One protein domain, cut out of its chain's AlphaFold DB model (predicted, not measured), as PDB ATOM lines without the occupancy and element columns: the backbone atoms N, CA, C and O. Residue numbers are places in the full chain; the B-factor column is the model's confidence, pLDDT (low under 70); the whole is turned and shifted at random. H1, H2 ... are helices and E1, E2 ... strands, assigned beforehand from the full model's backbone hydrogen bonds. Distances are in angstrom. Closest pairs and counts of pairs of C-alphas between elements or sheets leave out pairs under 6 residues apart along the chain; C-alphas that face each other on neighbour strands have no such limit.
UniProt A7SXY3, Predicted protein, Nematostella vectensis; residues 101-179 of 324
ATOM      1  N   ILE A 101       7.501 -32.224 -16.815       43.25
ATOM      2  CA  ILE A 101       8.049 -32.944 -17.971       43.25
ATOM      3  C   ILE A 101       6.903 -33.744 -18.592       43.25
ATOM      4  O   ILE A 101       6.424 -34.709 -17.991       43.25
ATOM      5  N   SER A 102       6.444 -33.328 -19.773       42.03
ATOM      6  CA  SER A 102       5.455 -34.054 -20.579       42.03
ATOM      7  C   SER A 102       6.134 -35.106 -21.449       42.03
ATOM      8  O   SER A 102       7.148 -34.814 -22.090       42.03
ATOM      9  N   TYR A 103       5.574 -36.312 -21.520       43.72
ATOM     10  CA  TYR A 103       6.139 -37.382 -22.335       43.72
ATOM     11  C   TYR A 103       5.040 -38.209 -23.048       43.72
ATOM     12  O   TYR A 103       4.056 -38.632 -22.453       43.72
ATOM     13  N   ARG A 104       5.224 -38.463 -24.357       52.72
ATOM     14  CA  ARG A 104       4.397 -39.326 -25.244       52.72
ATOM     15  C   ARG A 104       4.299 -40.784 -24.814       52.72
ATOM     16  O   ARG A 104       5.305 -41.474 -24.876       52.72
ATOM     17  N   ASP A 105       3.147 -41.276 -24.374       53.06
ATOM     18  CA  ASP A 105       2.998 -42.698 -24.041       53.06
ATOM     19  C   ASP A 105       2.788 -43.533 -25.316       53.06
ATOM     20  O   ASP A 105       1.684 -43.628 -25.840       53.06
ATOM     21  N   CYS A 106       3.862 -44.143 -25.822       52.78
ATOM     22  CA  CYS A 106       3.839 -44.992 -27.018       52.78
ATOM     23  C   CYS A 106       3.469 -46.457 -26.706       52.78
ATOM     24  O   CYS A 106       3.824 -47.349 -27.470       52.78
ATOM     25  N   LYS A 107       2.795 -46.740 -25.578       57.41
ATOM     26  CA  LYS A 107       2.420 -48.112 -25.185       57.41
ATOM     27  C   LYS A 107       1.472 -48.830 -26.144       57.41
ATOM     28  O   LYS A 107       1.460 -50.055 -26.129       57.41
ATOM     29  N   LYS A 108       0.691 -48.082 -26.924       60.91
ATOM     30  CA  LYS A 108      -0.359 -48.590 -27.824       60.91
ATOM     31  C   LYS A 108      -0.092 -48.250 -29.301       60.91
ATOM     32  O   LYS A 108      -1.047 -48.014 -30.041       60.91
ATOM     33  N   LEU A 109       1.184 -48.116 -29.669       69.75
ATOM     34  CA  LEU A 109       1.610 -47.939 -31.058       69.75
ATOM     35  C   LEU A 109       1.357 -49.238 -31.832       69.75
ATOM     36  O   LEU A 109       1.611 -50.312 -31.291       69.75
ATOM     37  N   ASP A 110       0.876 -49.118 -33.064       79.25
ATOM     38  CA  ASP A 110       0.874 -50.219 -34.024       79.25
ATOM     39  C   ASP A 110       2.290 -50.350 -34.604       79.25
ATOM     40  O   ASP A 110       2.719 -49.532 -35.418       79.25
ATOM     41  N   GLU A 111       3.063 -51.301 -34.076       82.50
ATOM     42  CA  GLU A 111       4.484 -51.446 -34.410       82.50
ATOM     43  C   GLU A 111       4.686 -51.924 -35.855       82.50
ATOM     44  O   GLU A 111       5.621 -51.469 -36.509       82.50
ATOM     45  N   GLU A 112       3.792 -52.761 -36.383       86.19
ATOM     46  CA  GLU A 112       3.892 -53.306 -37.742       86.19
ATOM     47  C   GLU A 112       3.603 -52.232 -38.797       86.19
ATOM     48  O   GLU A 112       4.399 -52.021 -39.713       86.19
ATOM     49  N   ALA A 113       2.516 -51.473 -38.623       84.69
ATOM     50  CA  ALA A 113       2.205 -50.360 -39.515       84.69
ATOM     51  C   ALA A 113       3.281 -49.258 -39.455       84.69
ATOM     52  O   ALA A 113       3.623 -48.666 -40.478       84.69
ATOM     53  N   PHE A 114       3.851 -49.004 -38.271       85.75
ATOM     54  CA  PHE A 114       4.935 -48.033 -38.120       85.75
ATOM     55  C   PHE A 114       6.239 -48.486 -38.793       85.75
ATOM     56  O   PHE A 114       6.936 -47.653 -39.371       85.75
ATOM     57  N   LEU A 115       6.565 -49.782 -38.753       90.31
ATOM     58  CA  LEU A 115       7.715 -50.336 -39.475       90.31
ATOM     59  C   LEU A 115       7.570 -50.144 -40.983       90.31
ATOM     60  O   LEU A 115       8.496 -49.649 -41.616       90.31
ATOM     61  N   LYS A 116       6.385 -50.422 -41.531       89.81
ATOM     62  CA  LYS A 116       6.113 -50.203 -42.954       89.81
ATOM     63  C   LYS A 116       6.299 -48.737 -43.363       89.81
ATOM     64  O   LYS A 116       6.935 -48.456 -44.374       89.81
ATOM     65  N   ASP A 117       5.794 -47.799 -42.558       88.69
ATOM     66  CA  ASP A 117       5.979 -46.361 -42.802       88.69
ATOM     67  C   ASP A 117       7.463 -45.944 -42.772       88.69
ATOM     68  O   ASP A 117       7.855 -44.990 -43.447       88.69
ATOM     69  N   LEU A 118       8.285 -46.626 -41.969       92.56
ATOM     70  CA  LEU A 118       9.725 -46.395 -41.913       92.56
ATOM     71  C   LEU A 118      10.449 -47.028 -43.103       92.56
ATOM     72  O   LEU A 118      11.352 -46.389 -43.628       92.56
ATOM     73  N   ASP A 119      10.060 -48.216 -43.558       91.25
ATOM     74  CA  ASP A 119      10.660 -48.859 -44.736       91.25
ATOM     75  C   ASP A 119      10.421 -48.049 -46.023       91.25
ATOM     76  O   ASP A 119      11.281 -47.997 -46.900       91.25
ATOM     77  N   GLU A 120       9.285 -47.350 -46.115       90.25
ATOM     78  CA  GLU A 120       8.953 -46.444 -47.225       90.25
ATOM     79  C   GLU A 120       9.699 -45.092 -47.160       90.25
ATOM     80  O   GLU A 120       9.623 -44.286 -48.094       90.25
ATOM     81  N   ALA A 121      10.408 -44.796 -46.066       92.44
ATOM     82  CA  ALA A 121      11.068 -43.508 -45.892       92.44
ATOM     83  C   ALA A 121      12.349 -43.386 -46.753       92.44
ATOM     84  O   ALA A 121      13.050 -44.370 -46.995       92.44
ATOM     85  N   PRO A 122      12.714 -42.168 -47.203       93.12
ATOM     86  CA  PRO A 122      13.828 -41.942 -48.129       93.12
ATOM     87  C   PRO A 122      15.205 -41.998 -47.438       93.12
ATOM     88  O   PRO A 122      15.951 -41.014 -47.412       93.12
ATOM     89  N   TRP A 123      15.564 -43.155 -46.874       92.62
ATOM     90  CA  TRP A 123      16.842 -43.374 -46.183       92.62
ATOM     91  C   TRP A 123      18.054 -43.358 -47.114       92.62
ATOM     92  O   TRP A 123      19.162 -43.098 -46.658       92.62
ATOM     93  N   SER A 124      17.864 -43.628 -48.407       91.31
ATOM     94  CA  SER A 124      18.937 -43.602 -49.411       91.31
ATOM     95  C   SER A 124      19.585 -42.225 -49.561       91.31
ATOM     96  O   SER A 124      20.756 -42.141 -49.909       91.31
ATOM     97  N   VAL A 125      18.877 -41.143 -49.223       91.56
ATOM     98  CA  VAL A 125      19.426 -39.775 -49.246       91.56
ATOM     99  C   VAL A 125      20.611 -39.627 -48.282       91.56
ATOM    100  O   VAL A 125      21.486 -38.798 -48.520       91.56
ATOM    101  N   LEU A 126      20.717 -40.479 -47.254       91.25
ATOM    102  CA  LEU A 126      21.884 -40.510 -46.366       91.25
ATOM    103  C   LEU A 126      23.202 -40.762 -47.104       91.25
ATOM    104  O   LEU A 126      24.242 -40.307 -46.647       91.25
ATOM    105  N   ASP A 127      23.158 -41.446 -48.247       88.31
ATOM    106  CA  ASP A 127      24.348 -41.747 -49.044       88.31
ATOM    107  C   ASP A 127      24.917 -40.501 -49.750       88.31
ATOM    108  O   ASP A 127      26.014 -40.559 -50.298       88.31
ATOM    109  N   THR A 128      24.182 -39.384 -49.739       91.25
ATOM    110  CA  THR A 128      24.571 -38.128 -50.399       91.25
ATOM    111  C   THR A 128      25.265 -37.128 -49.474       91.25
ATOM    112  O   THR A 128      25.795 -36.134 -49.961       91.25
ATOM    113  N   PHE A 129      25.272 -37.370 -48.158       90.06
ATOM    114  CA  PHE A 129      25.903 -36.468 -47.196       90.06
ATOM    115  C   PHE A 129      27.358 -36.868 -46.935       90.06
ATOM    116  O   PHE A 129      27.644 -38.002 -46.546       90.06
ATOM    117  N   ASP A 130      28.260 -35.899 -47.092       88.06
ATOM    118  CA  ASP A 130      29.667 -36.021 -46.691       88.06
ATOM    119  C   ASP A 130      29.882 -35.644 -45.216       88.06
ATOM    120  O   ASP A 130      30.819 -36.128 -44.572       88.06
ATOM    121  N   ASP A 131      29.015 -34.783 -44.677       92.81
ATOM    122  CA  ASP A 131      29.052 -34.343 -43.287       92.81
ATOM    123  C   ASP A 131      28.174 -35.225 -42.382       92.81
ATOM    124  O   ASP A 131      27.024 -35.549 -42.691       92.81
ATOM    125  N   LEU A 132      28.740 -35.634 -41.244       92.12
ATOM    126  CA  LEU A 132      28.089 -36.544 -40.300       92.12
ATOM    127  C   LEU A 132      26.993 -35.867 -39.470       92.12
ATOM    128  O   LEU A 132      26.053 -36.550 -39.058       92.12
ATOM    129  N   ASP A 133      27.120 -34.569 -39.191       92.00
ATOM    130  CA  ASP A 133      26.099 -33.820 -38.464       92.00
ATOM    131  C   ASP A 133      24.867 -33.625 -39.355       92.00
ATOM    132  O   ASP A 133      23.759 -33.963 -38.930       92.00
ATOM    133  N   ASP A 134      25.066 -33.246 -40.620       92.94
ATOM    134  CA  ASP A 134      23.989 -33.155 -41.614       92.94
ATOM    135  C   ASP A 134      23.296 -34.510 -41.835       92.94
ATOM    136  O   ASP A 134      22.063 -34.596 -41.849       92.94
ATOM    137  N   ALA A 135      24.071 -35.598 -41.942       93.69
ATOM    138  CA  ALA A 135      23.527 -36.948 -42.079       93.69
ATOM    139  C   ALA A 135      22.656 -37.345 -40.873       93.69
ATOM    140  O   ALA A 135      21.571 -37.911 -41.040       93.69
ATOM    141  N   VAL A 136      23.096 -37.039 -39.647       93.12
ATOM    142  CA  VAL A 136      22.325 -37.324 -38.427       93.12
ATOM    143  C   VAL A 136      21.093 -36.437 -38.306       93.12
ATOM    144  O   VAL A 136      20.036 -36.919 -37.888       93.12
ATOM    145  N   ASP A 137      21.182 -35.165 -38.675       90.88
ATOM    146  CA  ASP A 137      20.031 -34.270 -38.652       90.88
ATOM    147  C   ASP A 137      18.984 -34.671 -39.694       90.88
ATOM    148  O   ASP A 137      17.791 -34.727 -39.369       90.88
ATOM    149  N   TYR A 138      19.409 -35.081 -40.892       92.75
ATOM    150  CA  TYR A 138      18.516 -35.669 -41.887       92.75
ATOM    151  C   TYR A 138      17.903 -36.990 -41.404       92.75
ATOM    152  O   TYR A 138      16.698 -37.210 -41.568       92.75
ATOM    153  N   TRP A 139      18.692 -37.864 -40.770       95.00
ATOM    154  CA  TRP A 139      18.191 -39.115 -40.194       95.00
ATOM    155  C   TRP A 139      17.100 -38.843 -39.148       95.00
ATOM    156  O   TRP A 139      16.005 -39.407 -39.221       95.00
ATOM    157  N   ASN A 140      17.361 -37.913 -38.222       89.19
ATOM    158  CA  ASN A 140      16.414 -37.500 -37.188       89.19
ATOM    159  C   ASN A 140      15.136 -36.922 -37.800       89.19
ATOM    160  O   ASN A 140      14.030 -37.290 -37.394       89.19
ATOM    161  N   TRP A 141      15.273 -36.032 -38.784       87.50
ATOM    162  CA  TRP A 141      14.138 -35.452 -39.495       87.50
ATOM    163  C   TRP A 141      13.297 -36.529 -40.185       87.50
ATOM    164  O   TRP A 141      12.077 -36.545 -40.019       87.50
ATOM    165  N   THR A 142      13.938 -37.464 -40.887       90.81
ATOM    166  CA  THR A 142      13.275 -38.560 -41.607       90.81
ATOM    167  C   THR A 142      12.492 -39.447 -40.645       90.81
ATOM    168  O   THR A 142      11.297 -39.673 -40.847       90.81
ATOM    169  N   PHE A 143      13.116 -39.861 -39.539       89.56
ATOM    170  CA  PHE A 143      12.465 -40.663 -38.505       89.56
ATOM    171  C   PHE A 143      11.254 -39.941 -37.896       89.56
ATOM    172  O   PHE A 143      10.162 -40.504 -37.765       89.56
ATOM    173  N   LEU A 144      11.428 -38.675 -37.503       83.56
ATOM    174  CA  LEU A 144      10.371 -37.885 -36.872       83.56
ATOM    175  C   LEU A 144       9.222 -37.585 -37.838       83.56
ATOM    176  O   LEU A 144       8.065 -37.582 -37.410       83.56
ATOM    177  N   LYS A 145       9.518 -37.386 -39.124       81.81
ATOM    178  CA  LYS A 145       8.522 -37.197 -40.178       81.81
ATOM    179  C   LYS A 145       7.735 -38.476 -40.447       81.81
ATOM    180  O   LYS A 145       6.510 -38.414 -40.473       81.81
ATOM    181  N   ALA A 146       8.397 -39.629 -40.560       84.62
ATOM    182  CA  ALA A 146       7.726 -40.925 -40.694       84.62
ATOM    183  C   ALA A 146       6.792 -41.187 -39.502       84.62
ATOM    184  O   ALA A 146       5.612 -41.482 -39.673       84.62
ATOM    185  N   LYS A 147       7.274 -40.930 -38.281       81.38
ATOM    186  CA  LYS A 147       6.457 -40.975 -37.061       81.38
ATOM    187  C   LYS A 147       5.259 -40.027 -37.113       81.38
ATOM    188  O   LYS A 147       4.169 -40.405 -36.693       81.38
ATOM    189  N   GLN A 148       5.441 -38.788 -37.566       75.12
ATOM    190  CA  GLN A 148       4.342 -37.828 -37.681       75.12
ATOM    191  C   GLN A 148       3.297 -38.296 -38.698       75.12
ATOM    192  O   GLN A 148       2.106 -38.272 -38.394       75.12
ATOM    193  N   ASN A 149       3.742 -38.762 -39.864       76.56
ATOM    194  CA  ASN A 149       2.876 -39.280 -40.916       76.56
ATOM    195  C   ASN A 149       2.083 -40.500 -40.444       76.56
ATOM    196  O   ASN A 149       0.877 -40.540 -40.661       76.56
ATOM    197  N   HIS A 150       2.723 -41.431 -39.734       80.81
ATOM    198  CA  HIS A 150       2.061 -42.584 -39.126       80.81
ATOM    199  C   HIS A 150       0.887 -42.158 -38.231       80.81
ATOM    200  O   HIS A 150      -0.240 -42.630 -38.380       80.81
ATOM    201  N   PHE A 151       1.117 -41.196 -37.328       70.31
ATOM    202  CA  PHE A 151       0.042 -40.687 -36.476       70.31
ATOM    203  C   PHE A 151      -1.039 -39.951 -37.274       70.31
ATOM    204  O   PHE A 151      -2.217 -40.144 -36.985       70.31
ATOM    205  N   ASN A 152      -0.678 -39.174 -38.297       68.31
ATOM    206  CA  ASN A 152      -1.653 -38.503 -39.159       68.31
ATOM    207  C   ASN A 152      -2.554 -39.508 -39.893       68.31
ATOM    208  O   ASN A 152      -3.774 -39.389 -39.804       68.31
ATOM    209  N   LYS A 153      -1.972 -40.553 -40.499       71.38
ATOM    210  CA  LYS A 153      -2.718 -41.668 -41.106       71.38
ATOM    211  C   LYS A 153      -3.656 -42.318 -40.086       71.38
ATOM    212  O   LYS A 153      -4.829 -42.531 -40.374       71.38
ATOM    213  N   SER A 154      -3.177 -42.555 -38.859       67.62
ATOM    214  CA  SER A 154      -4.007 -43.121 -37.787       67.62
ATOM    215  C   SER A 154      -5.198 -42.223 -37.413       67.62
ATOM    216  O   SER A 154      -6.266 -42.729 -37.064       67.62
ATOM    217  N   PHE A 155      -5.057 -40.894 -37.500       65.75
ATOM    218  CA  PHE A 155      -6.160 -39.957 -37.266       65.75
ATOM    219  C   PHE A 155      -7.179 -39.983 -38.402       65.75
ATOM    220  O   PHE A 155      -8.375 -40.023 -38.128       65.75
ATOM    221  N   GLU A 156      -6.713 -39.994 -39.649       68.56
ATOM    222  CA  GLU A 156      -7.563 -40.021 -40.846       68.56
ATOM    223  C   GLU A 156      -8.357 -41.329 -40.966       68.56
ATOM    224  O   GLU A 156      -9.511 -41.317 -41.380       68.56
ATOM    225  N   GLN A 157      -7.769 -42.450 -40.545       69.00
ATOM    226  CA  GLN A 157      -8.397 -43.776 -40.561       69.00
ATOM    227  C   GLN A 157      -9.288 -44.053 -39.338       69.00
ATOM    228  O   GLN A 157      -9.899 -45.117 -39.247       69.00
ATOM    229  N   SER A 158      -9.361 -43.130 -38.372       66.31
ATOM    230  CA  SER A 158     -10.179 -43.320 -37.172       66.31
ATOM    231  C   SER A 158     -11.665 -43.265 -37.524       66.31
ATOM    232  O   SER A 158     -12.197 -42.204 -37.842       66.31
ATOM    233  N   SER A 159     -12.346 -44.405 -37.416       67.50
ATOM    234  CA  SER A 159     -13.771 -44.524 -37.742       67.50
ATOM    235  C   SER A 159     -14.681 -44.003 -36.624       67.50
ATOM    236  O   SER A 159     -15.813 -43.596 -36.870       67.50
ATOM    237  N   THR A 160     -14.175 -43.978 -35.386       61.00
ATOM    238  CA  THR A 160     -14.920 -43.519 -34.209       61.00
ATOM    239  C   THR A 160     -14.188 -42.421 -33.440       61.00
ATOM    240  O   THR A 160     -12.958 -42.381 -33.365       61.00
ATOM    241  N   ALA A 161     -14.950 -41.565 -32.751       49.50
ATOM    242  CA  ALA A 161     -14.388 -40.559 -31.850       49.50
ATOM    243  C   ALA A 161     -13.506 -41.189 -30.755       49.50
ATOM    244  O   ALA A 161     -12.478 -40.629 -30.388       49.50
ATOM    245  N   LYS A 162     -13.863 -42.380 -30.256       59.59
ATOM    246  CA  LYS A 162     -13.073 -43.116 -29.256       59.59
ATOM    247  C   LYS A 162     -11.701 -43.529 -29.800       59.59
ATOM    248  O   LYS A 162     -10.710 -43.421 -29.079       59.59
ATOM    249  N   GLU A 163     -11.635 -43.983 -31.050       60.16
ATOM    250  CA  GLU A 163     -10.377 -44.314 -31.732       60.16
ATOM    251  C   GLU A 163      -9.529 -43.066 -31.979       60.16
ATOM    252  O   GLU A 163      -8.353 -43.058 -31.613       60.16
ATOM    253  N   PHE A 164     -10.143 -41.987 -32.470       59.75
ATOM    254  CA  PHE A 164      -9.468 -40.705 -32.670       59.75
ATOM    255  C   PHE A 164      -8.879 -40.166 -31.359       59.75
ATOM    256  O   PHE A 164      -7.687 -39.867 -31.283       59.75
ATOM    257  N   TRP A 165      -9.678 -40.110 -30.286       54.09
ATOM    258  CA  TRP A 165      -9.224 -39.679 -28.960       54.09
ATOM    259  C   TRP A 165      -8.107 -40.575 -28.415       54.09
ATOM    260  O   TRP A 165      -7.157 -40.073 -27.810       54.09
ATOM    261  N   ARG A 166      -8.168 -41.892 -28.658       63.03
ATOM    262  CA  ARG A 166      -7.098 -42.828 -28.288       63.03
ATOM    263  C   ARG A 166      -5.793 -42.484 -29.008       63.03
ATOM    264  O   ARG A 166      -4.765 -42.372 -28.339       63.03
ATOM    265  N   HIS A 167      -5.822 -42.316 -30.329       60.38
ATOM    266  CA  HIS A 167      -4.644 -41.940 -31.117       60.38
ATOM    267  C   HIS A 167      -4.102 -40.575 -30.689       60.38
ATOM    268  O   HIS A 167      -2.893 -40.400 -30.530       60.38
ATOM    269  N   LEU A 168      -4.992 -39.616 -30.435       56.19
ATOM    270  CA  LEU A 168      -4.634 -38.261 -30.046       56.19
ATOM    271  C   LEU A 168      -3.907 -38.243 -28.691       56.19
ATOM    272  O   LEU A 168      -2.836 -37.654 -28.575       56.19
ATOM    273  N   ILE A 169      -4.406 -38.957 -27.677       57.31
ATOM    274  CA  ILE A 169      -3.738 -39.060 -26.364       57.31
ATOM    275  C   ILE A 169      -2.326 -39.663 -26.493       57.31
ATOM    276  O   ILE A 169      -1.383 -39.165 -25.864       57.31
ATOM    277  N   ILE A 170      -2.160 -40.691 -27.335       60.41
ATOM    278  CA  ILE A 170      -0.860 -41.320 -27.631       60.41
ATOM    279  C   ILE A 170       0.089 -40.306 -28.290       60.41
ATOM    280  O   ILE A 170       1.254 -40.187 -27.894       60.41
ATOM    281  N   ALA A 171      -0.412 -39.539 -29.260       55.94
ATOM    282  CA  ALA A 171       0.373 -38.574 -30.017       55.94
ATOM    283  C   ALA A 171       0.797 -37.346 -29.194       55.94
ATOM    284  O   ALA A 171       1.940 -36.897 -29.337       55.94
ATOM    285  N   ILE A 172      -0.079 -36.821 -28.323       51.34
ATOM    286  CA  ILE A 172       0.197 -35.626 -27.506       51.34
ATOM    287  C   ILE A 172       1.068 -35.964 -26.289       51.34
ATOM    288  O   ILE A 172       1.916 -35.165 -25.895       51.34
ATOM    289  N   GLY A 173       0.902 -37.145 -25.685       51.88
ATOM    290  CA  GLY A 173       1.720 -37.524 -24.537       51.88
ATOM    291  C   GLY A 173       1.396 -36.816 -23.243       51.88
ATOM    292  O   GLY A 173       2.291 -36.295 -22.574       51.88
ATOM    293  N   GLN A 174       0.118 -36.805 -22.881       45.97
ATOM    294  CA  GLN A 174      -0.359 -36.200 -21.640       45.97
ATOM    295  C   GLN A 174      -0.062 -37.069 -20.411       45.97
ATOM    296  O   GLN A 174      -0.949 -37.438 -19.652       45.97
ATOM    297  N   THR A 175       1.210 -37.381 -20.182       48.31
ATOM    298  CA  THR A 175       1.663 -37.812 -18.861       48.31
ATOM    299  C   THR A 175       2.714 -36.822 -18.387       48.31
ATOM    300  O   THR A 175       3.767 -36.659 -19.002       48.31
ATOM    301  N   SER A 176       2.378 -36.081 -17.333       49.31
ATOM    302  CA  SER A 176       3.260 -35.112 -16.691       49.31
ATOM    303  C   SER A 176       3.745 -35.690 -15.372       49.31
ATOM    304  O   SER A 176       2.939 -35.917 -14.468       49.31
ATOM    305  N   LYS A 177       5.054 -35.913 -15.237       53.06
ATOM    306  CA  LYS A 177       5.650 -36.185 -13.922       53.06
ATOM    307  C   LYS A 177       6.107 -34.868 -13.286       53.06
ATOM    308  O   LYS A 177       6.605 -34.000 -14.009       53.06
ATOM    309  N   PRO A 178       5.932 -34.700 -11.963       51.69
ATOM    310  CA  PRO A 178       6.433 -33.521 -11.272       51.69
ATOM    311  C   PRO A 178       7.968 -33.527 -11.291       51.69
ATOM    312  O   PRO A 178       8.588 -34.514 -10.892       51.69
ATOM    313  N   SER A 179       8.578 -32.434 -11.756       56.50
ATOM    314  CA  SER A 179      10.014 -32.191 -11.575       56.50
ATOM    315  C   SER A 179      10.301 -31.830 -10.113       56.50
ATOM    316  O   SER A 179       9.426 -31.251  -9.454       56.50
TER     317      SER A 179
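Overview. This is residues 101 to 179 of the 324 residues of the protein "Predicted protein" of Nematostella vectensis (UniProt A7SXY3). One long helix, H3, makes the length of a loose, flat model; H2, H1 and H4 pack on successive stretches of it, and E1 and E2 pair as a small antiparallel ribbon away from it. The printed part has 79 residues, mostly helix, in the order E1 H1 H2 H3 H4 E2; the radius of gyration of the C-alphas is 15.3 A, the spans 46 by 37 by 16 A.

Arrangement. Begin at E1, residues 101 to 103, antiparallel to E2, residues 175 to 178; N 103 and O 175, 3.1 A apart, are within hydrogen-bond range. H1, residues 111 to 119, touches H3, residues 132 to 156, with 143 to 150 alone, at a steep tilt of 49 degrees; the closest C-alphas, Leu 118 and Ala 146, are 6.0 A apart. H2, residues 123 to 128, makes a hairpin with H3, the closest C-alphas being Leu 126 and Ala 135, 5.8 A, and touches its residues 135 to 142 alone. H3, with 151 to 155 alone, makes another with H4, residues 161 to 172, the closest C-alphas being Phe 155 and Phe 164, 5.7 A. Every O i to N i+4 pair is within hydrogen-bond range in H1, H3 and H4; in H2 0 of 2 are, but 3 of 3 O i to N i+3 pairs.

Along the chain. Find E1 beginning at C-alpha 101, (8.049, -32.944, -17.971). From C-alpha 132 at (28.089, -36.544, -40.300) H3 runs 35.8 A; H4 runs 16.0 A.

Size, cuts and confidence. The two farthest C-alphas, Asp 130 and Thr 160, are 46.9 A apart. The printed part has no cut and no long link; pLDDT is under 70 at residues 101 to 109, 152 and 154 to 179.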